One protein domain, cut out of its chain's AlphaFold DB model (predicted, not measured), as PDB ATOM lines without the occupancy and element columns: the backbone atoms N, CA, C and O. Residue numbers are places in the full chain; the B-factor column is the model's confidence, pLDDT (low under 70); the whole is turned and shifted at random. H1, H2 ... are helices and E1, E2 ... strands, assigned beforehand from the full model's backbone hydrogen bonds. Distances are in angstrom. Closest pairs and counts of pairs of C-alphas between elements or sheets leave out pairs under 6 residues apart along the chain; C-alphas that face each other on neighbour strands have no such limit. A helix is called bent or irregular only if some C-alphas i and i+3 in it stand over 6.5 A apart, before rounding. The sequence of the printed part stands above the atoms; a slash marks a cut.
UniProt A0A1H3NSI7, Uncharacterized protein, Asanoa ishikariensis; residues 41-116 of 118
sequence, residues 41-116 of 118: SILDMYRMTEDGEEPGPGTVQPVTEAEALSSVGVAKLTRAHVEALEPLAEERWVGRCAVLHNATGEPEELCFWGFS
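Overview. This is residues 41 to 116 of the 118 residues of an uncharacterized protein of Asanoa ishikariensis (UniProt A0A1H3NSI7). A long strand hairpin, E2 and E3, runs along the longest axis, with the short strand E1 beside E2 and the irregular helix H2 packed over one face of this small sheet. H1 follows E1 and packs crosswise on H2 away from the sheet, while residues 41 to 58, with no named element, loop past the E1 side, where residues 47 to 48 pair with E1. The printed part has 76 residues, with two named helices and three named strands in the order E1, H1, H2, E2, E3; the sheet is mixed, in the order E1, E2, E3, and the class is mixed, helices and strands. The whole is compact, with a radius of gyration of the C-alphas of 12.1 A, and elongated in outline, spanning 35 by 21 by 21 A.

Along the chain. Begin at Ser 41 and pass residues 41 to 58 to find C-alpha 59 at (296.682, 437.841, 442.228), where E1, residues 59 to 62, begins. Next come H1, residues 65 to 72, 10.4 A long, and H2, residues 79 to 88, 15.6 A long. H2 is irregular: C-alphas 80 and 83 are 7.2 A apart. E2, residues 94 to 101, runs 23.4 A from C-alpha 94 at (295.469, 440.571, 446.626). E3, residues 107 to 114, runs 21.2 A and ends with C-alpha 114 at (299.597, 442.351, 451.048).

Arrangement. Look first at E1 and E2, parallel neighbours at 30 degrees, with N 61 and O 95 within hydrogen-bond range at 2.8 A. E2 and E3 form an antiparallel hairpin at 159 degrees; N 98 and O 111 are within hydrogen-bond range at 2.9 A. E1 and E3 are the edge strands. E1, H1, H2 and E2 make a strand-helix-strand unit, two parallel neighbour strands with helices between, and its crossover is right-handed. H2 on one face of the sheet gives two layers; its height over the sheet is 9.2 A. H2 lies over E3 and only just over E2, on which 3 of its 10 C-alphas fall. On the local plane it stands at 31 degrees to E3, only just slantwise to the strands. The closest C-alphas of H2 and E2 are those of Arg 79 and Leu 100, 6.4 A apart. H1 is not on the sheet and is apart from E2 and E3. It touches H2, about perpendicular at 78 degrees, the closest C-alphas being those of Ser 71 and Leu 85, 6.7 A apart. In H1 every O i to N i+4 pair is within hydrogen-bond range; in H2 2 of 6 are, beside 5 of 7 O i to N i+3 pairs.

Size, cuts and confidence. The two C-alphas farthest apart are those of Pro 57 and Thr 104, at 35.6 A, while those of Ser 41 and Ser 116 are 5.8 A apart. The printed part has no cut. The link from H1 to H2 is short, and the links E1 to H1, H2 to E2 and E2 to E3 are tight. The mean pLDDT of the printed part is 89.4; look for values under 70 at residues 41 to 45.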
ATOM      1  N   SER A  41     298.695 432.002 453.479       55.12
ATOM      2  CA  SER A  41     299.881 432.804 453.205       55.12
ATOM      3  C   SER A  41     299.599 433.770 452.059       55.12
ATOM      4  O   SER A  41     299.005 433.406 451.052       55.12
ATOM      5  N   ILE A  42     300.108 435.001 452.143       52.69
ATOM      6  CA  ILE A  42     300.171 435.911 450.982       52.69
ATOM      7  C   ILE A  42     301.055 435.337 449.852       52.69
ATOM      8  O   ILE A  42     301.101 435.882 448.758       52.69
ATOM      9  N   LEU A  43     301.761 434.226 450.100       54.09
ATOM     10  CA  LEU A  43     302.466 433.444 449.082       54.09
ATOM     11  C   LEU A  43     301.576 432.401 448.380       54.09
ATOM     12  O   LEU A  43     302.036 431.794 447.420       54.09
ATOM     13  N   ASP A  44     300.316 432.225 448.792       62.28
ATOM     14  CA  ASP A  44     299.320 431.403 448.081       62.28
ATOM     15  C   ASP A  44     298.699 432.147 446.876       62.28
ATOM     16  O   ASP A  44     297.644 431.776 446.360       62.28
ATOM     17  N   MET A  45     299.356 433.217 446.413       69.50
ATOM     18  CA  MET A  45     299.011 433.919 445.178       69.50
ATOM     19  C   MET A  45     299.556 433.134 443.984       69.50
ATOM     20  O   MET A  45     300.732 432.778 443.938       69.50
ATOM     21  N   TYR A  46     298.709 432.874 442.996       76.81
ATOM     22  CA  TYR A  46     299.026 431.981 441.880       76.81
ATOM     23  C   TYR A  46     299.287 432.712 440.558       76.81
ATOM     24  O   TYR A  46     299.666 432.065 439.579       76.81
ATOM     25  N   ARG A  47     299.097 434.040 440.493       86.62
ATOM     26  CA  ARG A  47     299.255 434.807 439.245       86.62
ATOM     27  C   ARG A  47     299.671 436.265 439.476       86.62
ATOM     28  O   ARG A  47     299.176 436.913 440.388       86.62
ATOM     29  N   MET A  48     300.542 436.790 438.614       88.69
ATOM     30  CA  MET A  48     300.780 438.235 438.478       88.69
ATOM     31  C   MET A  48     299.741 438.837 437.528       88.69
ATOM     32  O   MET A  48     299.453 438.222 436.499       88.69
ATOM     33  N   THR A  49     299.202 440.011 437.851       89.50
ATOM     34  CA  THR A  49     298.323 440.744 436.929       89.50
ATOM     35  C   THR A  49     299.119 441.329 435.765       89.50
ATOM     36  O   THR A  49     300.284 441.703 435.921       89.50
ATOM     37  N   GLU A  50     298.478 441.446 434.609       88.00
ATOM     38  CA  GLU A  50     298.997 442.211 433.474       88.00
ATOM     39  C   GLU A  50     298.713 443.717 433.626       88.00
ATOM     40  O   GLU A  50     297.932 444.148 434.480       88.00
ATOM     41  N   ASP A  51     299.354 444.536 432.790       80.12
ATOM     42  CA  ASP A  51     299.158 445.986 432.800       80.12
ATOM     43  C   ASP A  51     297.700 446.345 432.472       80.12
ATOM     44  O   ASP A  51     297.183 446.024 431.400       80.12
ATOM     45  N   GLY A  52     297.040 447.046 433.397       80.88
ATOM     46  CA  GLY A  52     295.637 447.446 433.259       80.88
ATOM     47  C   GLY A  52     294.623 446.324 433.509       80.88
ATOM     48  O   GLY A  52     293.430 446.545 433.315       80.88
ATOM     49  N   GLU A  53     295.068 445.137 433.931       86.75
ATOM     50  CA  GLU A  53     294.179 444.094 434.440       86.75
ATOM     51  C   GLU A  53     293.690 444.471 435.846       86.75
ATOM     52  O   GLU A  53     294.481 444.831 436.722       86.75
ATOM     53  N   GLU A  54     292.376 444.374 436.061       86.25
ATOM     54  CA  GLU A  54     291.780 444.530 437.389       86.25
ATOM     55  C   GLU A  54     292.229 443.365 438.291       86.25
ATOM     56  O   GLU A  54     292.097 442.199 437.890       86.25
ATOM     57  N   PRO A  55     292.761 443.638 439.495       86.94
ATOM     58  CA  PRO A  55     293.215 442.593 440.395       86.94
ATOM     59  C   PRO A  55     292.041 441.746 440.892       86.94
ATOM     60  O   PRO A  55     290.902 442.191 441.013       86.94
ATOM     61  N   GLY A  56     292.336 440.485 441.187       85.38
ATOM     62  CA  GLY A  56     291.366 439.543 441.731       85.38
ATOM     63  C   GLY A  56     291.964 438.668 442.826       85.38
ATOM     64  O   GLY A  56     293.184 438.673 443.029       85.38
ATOM     65  N   PRO A  57     291.138 437.869 443.520       84.69
ATOM     66  CA  PRO A  57     291.626 436.952 444.539       84.69
ATOM     67  C   PRO A  57     292.735 436.045 443.993       84.69
ATOM     68  O   PRO A  57     292.605 435.467 442.910       84.69
ATOM     69  N   GLY A  58     293.826 435.928 444.748       84.69
ATOM     70  CA  GLY A  58     294.999 435.131 444.398       84.69
ATOM     71  C   GLY A  58     295.951 435.789 443.394       84.69
ATOM     72  O   GLY A  58     296.821 435.098 442.854       84.69
ATOM     73  N   THR A  59     295.791 437.088 443.123       89.94
ATOM     74  CA  THR A  59     296.682 437.841 442.228       89.94
ATOM     75  C   THR A  59     297.682 438.722 442.976       89.94
ATOM     76  O   THR A  59     297.421 439.189 444.083       89.94
ATOM     77  N   VAL A  60     298.837 438.963 442.353       90.75
ATOM     78  CA  VAL A  60     299.797 439.997 442.755       90.75
ATOM     79  C   VAL A  60     299.854 441.077 441.683       90.75
ATOM     80  O   VAL A  60     300.125 440.772 440.522       90.75
ATOM     81  N   GLN A  61     299.656 442.333 442.075       93.31
ATOM     82  CA  GLN A  61     299.729 443.478 441.176       93.31
ATOM     83  C   GLN A  61     301.047 444.252 441.354       93.31
ATOM     84  O   GLN A  61     301.341 444.736 442.457       93.31
ATOM     85  N   PRO A  62     301.861 444.409 440.295       94.50
ATOM     86  CA  PRO A  62     303.049 445.255 440.342       94.50
ATOM     87  C   PRO A  62     302.693 446.713 440.645       94.50
ATOM     88  O   PRO A  62     301.654 447.212 440.220       94.50
ATOM     89  N   VAL A  63     303.546 447.420 441.383       95.19
ATOM     90  CA  VAL A  63     303.449 448.877 441.520       95.19
ATOM     91  C   VAL A  63     303.821 449.519 440.193       95.19
ATOM     92  O   VAL A  63     304.924 449.328 439.676       95.19
ATOM     93  N   THR A  64     302.891 450.293 439.654       94.12
ATOM     94  CA  THR A  64     303.083 451.071 438.435       94.12
ATOM     95  C   THR A  64     303.936 452.308 438.705       94.12
ATOM     96  O   THR A  64     304.005 452.828 439.822       94.12
ATOM     97  N   GLU A  65     304.562 452.846 437.658       94.31
ATOM     98  CA  GLU A  65     305.315 454.100 437.761       94.31
ATOM     99  C   GLU A  65     304.432 455.267 438.236       94.31
ATOM    100  O   GLU A  65     304.873 456.092 439.034       94.31
ATOM    101  N   ALA A  66     303.167 455.310 437.806       94.75
ATOM    102  CA  ALA A  66     302.216 456.333 438.229       94.75
ATOM    103  C   ALA A  66     301.914 456.253 439.735       94.75
ATOM    104  O   ALA A  66     301.937 457.279 440.417       94.75
ATOM    105  N   GLU A  67     301.688 455.050 440.272       95.31
ATOM    106  CA  GLU A  67     301.496 454.837 441.713       95.31
ATOM    107  C   GLU A  67     302.757 455.199 442.507       95.31
ATOM    108  O   GLU A  67     302.657 455.847 443.551       95.31
ATOM    109  N   ALA A  68     303.945 454.847 442.005       95.88
ATOM    110  CA  ALA A  68     305.220 455.176 442.641       95.88
ATOM    111  C   ALA A  68     305.459 456.698 442.696       95.88
ATOM    112  O   ALA A  68     305.769 457.254 443.754       95.88
ATOM    113  N   LEU A  69     305.237 457.397 441.580       96.81
ATOM    114  CA  LEU A  69     305.331 458.857 441.509       96.81
ATOM    115  C   LEU A  69     304.294 459.540 442.408       96.81
ATOM    116  O   LEU A  69     304.626 460.511 443.081       96.81
ATOM    117  N   SER A  70     303.066 459.024 442.454       96.00
ATOM    118  CA  SER A  70     301.998 459.566 443.303       96.00
ATOM    119  C   SER A  70     302.284 459.374 444.796       96.00
ATOM    120  O   SER A  70     302.059 460.285 445.590       96.00
ATOM    121  N   SER A  71     302.807 458.208 445.184       95.00
ATOM    122  CA  SER A  71     302.972 457.833 446.597       95.00
ATOM    123  C   SER A  71     304.266 458.366 447.210       95.00
ATOM    124  O   SER A  71     304.271 458.818 448.353       95.00
ATOM    125  N   VAL A  72     305.377 458.315 446.465       96.12
ATOM    126  CA  VAL A  72     306.720 458.636 446.987       96.12
ATOM    127  C   VAL A  72     307.515 459.604 446.107       96.12
ATOM    128  O   VAL A  72     308.657 459.930 446.425       96.12
ATOM    129  N   GLY A  73     306.935 460.093 445.006       96.88
ATOM    130  CA  GLY A  73     307.551 461.112 444.150       96.88
ATOM    131  C   GLY A  73     308.666 460.609 443.233       96.88
ATOM    132  O   GLY A  73     309.321 461.421 442.580       96.88
ATOM    133  N   VAL A  74     308.906 459.294 443.164       95.44
ATOM    134  CA  VAL A  74     309.982 458.702 442.353       95.44
ATOM    135  C   VAL A  74     309.531 457.421 441.656       95.44
ATOM    136  O   VAL A  74     308.800 456.623 442.228       95.44
ATOM    137  N   ALA A  75     310.027 457.197 440.437       95.44
ATOM    138  CA  ALA A  75     309.766 455.976 439.670       95.44
ATOM    139  C   ALA A  75     310.658 454.794 440.097       95.44
ATOM    140  O   ALA A  75     310.239 453.640 440.089       95.44
ATOM    141  N   LYS A  76     311.910 455.073 440.488       96.12
ATOM    142  CA  LYS A  76     312.866 454.050 440.936       96.12
ATOM    143  C   LYS A  76     312.762 453.856 442.442       96.12
ATOM    144  O   LYS A  76     313.297 454.642 443.226       96.12
ATOM    145  N   LEU A  77     312.045 452.812 442.837       96.75
ATOM    146  CA  LEU A  77     311.799 452.495 444.237       96.75
ATOM    147  C   LEU A  77     313.047 451.930 444.915       96.75
ATOM    148  O   LEU A  77     313.851 451.269 444.270       96.75
ATOM    149  N   THR A  78     313.193 452.170 446.215       96.75
ATOM    150  CA  THR A  78     314.245 451.596 447.065       96.75
ATOM    151  C   THR A  78     313.598 451.029 448.324       96.75
ATOM    152  O   THR A  78     312.423 451.294 448.592       96.75
ATOM    153  N   ARG A  79     314.360 450.302 449.149       95.06
ATOM    154  CA  ARG A  79     313.850 449.753 450.417       95.06
ATOM    155  C   ARG A  79     313.258 450.821 451.345       95.06
ATOM    156  O   ARG A  79     312.309 450.531 452.063       95.06
ATOM    157  N   ALA A  80     313.768 452.053 451.290       95.94
ATOM    158  CA  ALA A  80     313.268 453.168 452.093       95.94
ATOM    159  C   ALA A  80     311.840 453.610 451.716       95.94
ATOM    160  O   ALA A  80     311.201 454.309 452.492       95.94
ATOM    161  N   HIS A  81     311.342 453.226 450.537       96.62
ATOM    162  CA  HIS A  81     310.022 453.630 450.047       96.62
ATOM    163  C   HIS A  81     308.921 452.614 450.363       96.62
ATOM    164  O   HIS A  81     307.750 452.954 450.248       96.62
ATOM    165  N   VAL A  82     309.273 451.381 450.747       93.31
ATOM    166  CA  VAL A  82     308.308 450.275 450.882       93.31
ATOM    167  C   VAL A  82     307.211 450.594 451.896       93.31
ATOM    168  O   VAL A  82     306.043 450.404 451.583       93.31
ATOM    169  N   GLU A  83     307.559 451.156 453.057       94.38
ATOM    170  CA  GLU A  83     306.588 451.511 454.106       94.38
ATOM    171  C   GLU A  83     305.516 452.491 453.597       94.38
ATOM    172  O   GLU A  83     304.335 452.353 453.898       94.38
ATOM    173  N   ALA A  84     305.901 453.445 452.744       94.88
ATOM    174  CA  ALA A  84     304.967 454.402 452.154       94.88
ATOM    175  C   ALA A  84     304.070 453.789 451.060       94.88
ATOM    176  O   ALA A  84     303.067 454.396 450.689       94.88
ATOM    177  N   LEU A  85     304.420 452.607 450.542       94.69
ATOM    178  CA  LEU A  85     303.658 451.871 449.527       94.69
ATOM    179  C   LEU A  85     302.752 450.788 450.125       94.69
ATOM    180  O   LEU A  85     301.897 450.262 449.413       94.69
ATOM    181  N   GLU A  86     302.899 450.460 451.413       92.56
ATOM    182  CA  GLU A  86     302.027 449.498 452.102       92.56
ATOM    183  C   GLU A  86     300.527 449.796 451.919       92.56
ATOM    184  O   GLU A  86     299.787 448.846 451.652       92.56
ATOM    185  N   PRO A  87     300.058 451.066 451.948       93.75
ATOM    186  CA  PRO A  87     298.646 451.384 451.736       93.75
ATOM    187  C   PRO A  87     298.084 450.991 450.362       93.75
ATOM    188  O   PRO A  87     296.871 450.897 450.241       93.75
ATOM    189  N   LEU A  88     298.922 450.734 449.345       92.50
ATOM    190  CA  LEU A  88     298.461 450.268 448.025       92.50
ATOM    191  C   LEU A  88     297.861 448.855 448.062       92.50
ATOM    192  O   LEU A  88     297.195 448.435 447.118       92.50
ATOM    193  N   ALA A  89     298.126 448.087 449.120       91.00
ATOM    194  CA  ALA A  89     297.477 446.804 449.335       91.00
ATOM    195  C   ALA A  89     296.143 447.017 450.065       91.00
ATOM    196  O   ALA A  89     296.073 446.909 451.283       91.00
ATOM    197  N   GLU A  90     295.078 447.334 449.332       87.12
ATOM    198  CA  GLU A  90     293.769 447.632 449.938       87.12
ATOM    199  C   GLU A  90     292.890 446.383 450.127       87.12
ATOM    200  O   GLU A  90     292.033 446.335 451.014       87.12
ATOM    201  N   GLU A  91     293.115 445.353 449.311       86.19
ATOM    202  CA  GLU A  91     292.238 444.189 449.211       86.19
ATOM    203  C   GLU A  91     292.836 442.935 449.855       86.19
ATOM    204  O   GLU A  91     294.026 442.631 449.749       86.19
ATOM    205  N   ARG A  92     291.973 442.157 450.517       84.88
ATOM    206  CA  ARG A  92     292.332 440.817 450.995       84.88
ATOM    207  C   ARG A  92     292.485 439.883 449.809       84.88
ATOM    208  O   ARG A  92     291.730 439.984 448.848       84.88
ATOM    209  N   TRP A  93     293.396 438.921 449.927       83.75
ATOM    210  CA  TRP A  93     293.711 437.973 448.853       83.75
ATOM    211  C   TRP A  93     294.294 438.625 447.594       83.75
ATOM    212  O   TRP A  93     294.344 437.974 446.554       83.75
ATOM    213  N   VAL A  94     294.750 439.872 447.689       87.38
ATOM    214  CA  VAL A  94     295.469 440.571 446.626       87.38
ATOM    215  C   VAL A  94     296.814 441.013 447.190       87.38
ATOM    216  O   VAL A  94     296.899 441.654 448.239       87.38
ATOM    217  N   GLY A  95     297.888 440.626 446.508       90.19
ATOM    218  CA  GLY A  95     299.241 441.064 446.819       90.19
ATOM    219  C   GLY A  95     299.655 442.257 445.966       90.19
ATOM    220  O   GLY A  95     299.153 442.468 444.866       90.19
ATOM    221  N   ARG A  96     300.642 443.005 446.441       94.12
ATOM    222  CA  ARG A  96     301.387 443.991 445.664       94.12
ATOM    223  C   ARG A  96     302.853 443.589 445.601       94.12
ATOM    224  O   ARG A  96     303.365 442.915 446.499       94.12
ATOM    225  N   CYS A  97     303.535 443.996 444.538       94.62
ATOM    226  CA  CYS A  97     304.980 443.844 444.454       94.62
ATOM    227  C   CYS A  97     305.662 445.054 443.820       94.62
ATOM    228  O   CYS A  97     305.061 445.791 443.044       94.62
ATOM    229  N   ALA A  98     306.936 445.254 444.136       96.00
ATOM    230  CA  ALA A  98     307.756 446.297 443.538       96.00
ATOM    231  C   ALA A  98     309.174 445.804 443.267       96.00
ATOM    232  O   ALA A  98     309.760 445.066 444.061       96.00
ATOM    233  N   VAL A  99     309.743 446.286 442.162       96.12
ATOM    234  CA  VAL A  99     311.176 446.191 441.888       96.12
ATOM    235  C   VAL A  99     311.877 447.317 442.638       96.12
ATOM    236  O   VAL A  99     311.641 448.499 442.377       96.12
ATOM    237  N   LEU A 100     312.751 446.954 443.567       96.88
ATOM    238  CA  LEU A 100     313.598 447.890 444.283       96.88
ATOM    239  C   LEU A 100     314.959 447.981 443.606       96.88
ATOM    240  O   LEU A 100     315.518 446.994 443.125       96.88
ATOM    241  N   HIS A 101     315.484 449.194 443.600       97.75
ATOM    242  CA  HIS A 101     316.717 449.572 442.953       97.75
ATOM    243  C   HIS A 101     317.746 449.981 444.000       97.75
ATOM    244  O   HIS A 101     317.412 450.534 445.054       97.75
ATOM    245  N   ASN A 102     319.009 449.746 443.677       95.00
ATOM    246  CA  ASN A 102     320.138 450.225 444.460       95.00
ATOM    247  C   ASN A 102     320.377 451.739 444.241       95.00
ATOM    248  O   ASN A 102     319.673 452.418 443.486       95.00
ATOM    249  N   ALA A 103     321.426 452.278 444.867       91.62
ATOM    250  CA  ALA A 103     321.798 453.690 444.738       91.62
ATOM    251  C   ALA A 103     322.227 454.106 443.313       91.62
ATOM    252  O   ALA A 103     322.175 455.292 442.989       91.62
ATOM    253  N   THR A 104     322.645 453.163 442.459       93.50
ATOM    254  CA  THR A 104     322.968 453.421 441.043       93.50
ATOM    255  C   THR A 104     321.732 453.333 440.142       93.50
ATOM    256  O   THR A 104     321.794 453.681 438.961       93.50
ATOM    257  N   GLY A 105     320.579 452.951 440.701       93.25
ATOM    258  CA  GLY A 105     319.307 452.845 440.001       93.25
ATOM    259  C   GLY A 105     319.155 451.560 439.190       93.25
ATOM    260  O   GLY A 105     318.356 451.560 438.248       93.25
ATOM    261  N   GLU A 106     319.912 450.514 439.521       96.12
ATOM    262  CA  GLU A 106     319.801 449.164 438.960       96.12
ATOM    263  C   GLU A 106     318.875 448.299 439.829       96.12
ATOM    264  O   GLU A 106     318.927 448.424 441.055       96.12
ATOM    265  N   PRO A 107     318.042 447.424 439.233       96.19
ATOM    266  CA  PRO A 107     317.216 446.480 439.981       96.19
ATOM    267  C   PRO A 107     318.061 445.554 440.863       96.19
ATOM    268  O   PRO A 107     318.997 444.921 440.377       96.19
ATOM    269  N   GLU A 108     317.707 445.444 442.140       95.50
ATOM    270  CA  GLU A 108     318.429 444.626 443.124       95.50
ATOM    271  C   GLU A 108     317.500 443.665 443.881       95.50
ATOM    272  O   GLU A 108     317.904 442.550 444.208       95.50
ATOM    273  N   GLU A 109     316.245 444.053 444.126       94.81
ATOM    274  CA  GLU A 109     315.319 443.269 444.947       94.81
ATOM    275  C   GLU A 109     313.893 443.291 444.377       94.81
ATOM    276  O   GLU A 109     313.447 444.282 443.805       94.81
ATOM    277  N   LEU A 110     313.163 442.190 444.563       93.19
ATOM    278  CA  LEU A 110     311.712 442.129 444.393       93.19
ATOM    279  C   LEU A 110     311.061 442.058 445.773       93.19
ATOM    280  O   LEU A 110     311.282 441.104 446.520       93.19
ATOM    281  N   CYS A 111     310.255 443.062 446.100       92.81
ATOM    282  CA  CYS A 111     309.529 443.143 447.360       92.81
ATOM    283  C   CYS A 111     308.055 442.794 447.137       92.81
ATOM    284  O   CYS A 111     307.461 443.284 446.181       92.81
ATOM    285  N   PHE A 112     307.478 441.975 448.018       91.75
ATOM    286  CA  PHE A 112     306.073 441.565 447.994       91.75
ATOM    287  C   PHE A 112     305.413 441.901 449.332       91.75
ATOM    288  O   PHE A 112     306.008 441.660 450.383       91.75
ATOM    289  N   TRP A 113     304.187 442.420 449.297       91.31
ATOM    290  CA  TRP A 113     303.368 442.687 450.482       91.31
ATOM    291  C   TRP A 113     301.881 442.527 450.164       91.31
ATOM    292  O   TRP A 113     301.491 442.416 449.006       91.31
ATOM    293  N   GLY A 114     301.043 442.478 451.192       88.31
ATOM    294  CA  GLY A 114     299.597 442.351 451.048       88.31
ATOM    295  C   GLY A 114     298.965 441.648 452.240       88.31
ATOM    296  O   GLY A 114     299.656 441.248 453.180       88.31
ATOM    297  N   PHE A 115     297.648 441.486 452.183       79.19
ATOM    298  CA  PHE A 115     296.872 440.844 453.237       79.19
ATOM    299  C   PHE A 115     296.371 439.478 452.767       79.19
ATOM    300  O   PHE A 115     295.589 439.384 451.817       79.19
ATOM    301  N   SER A 116     296.787 438.404 453.443       70.25
ATOM    302  CA  SER A 116     296.078 437.129 453.322       70.25
ATOM    303  C   SER A 116     294.707 437.244 453.989       70.25
ATOM    304  O   SER A 116     294.518 438.046 454.907       70.25
TER     305      SER A 116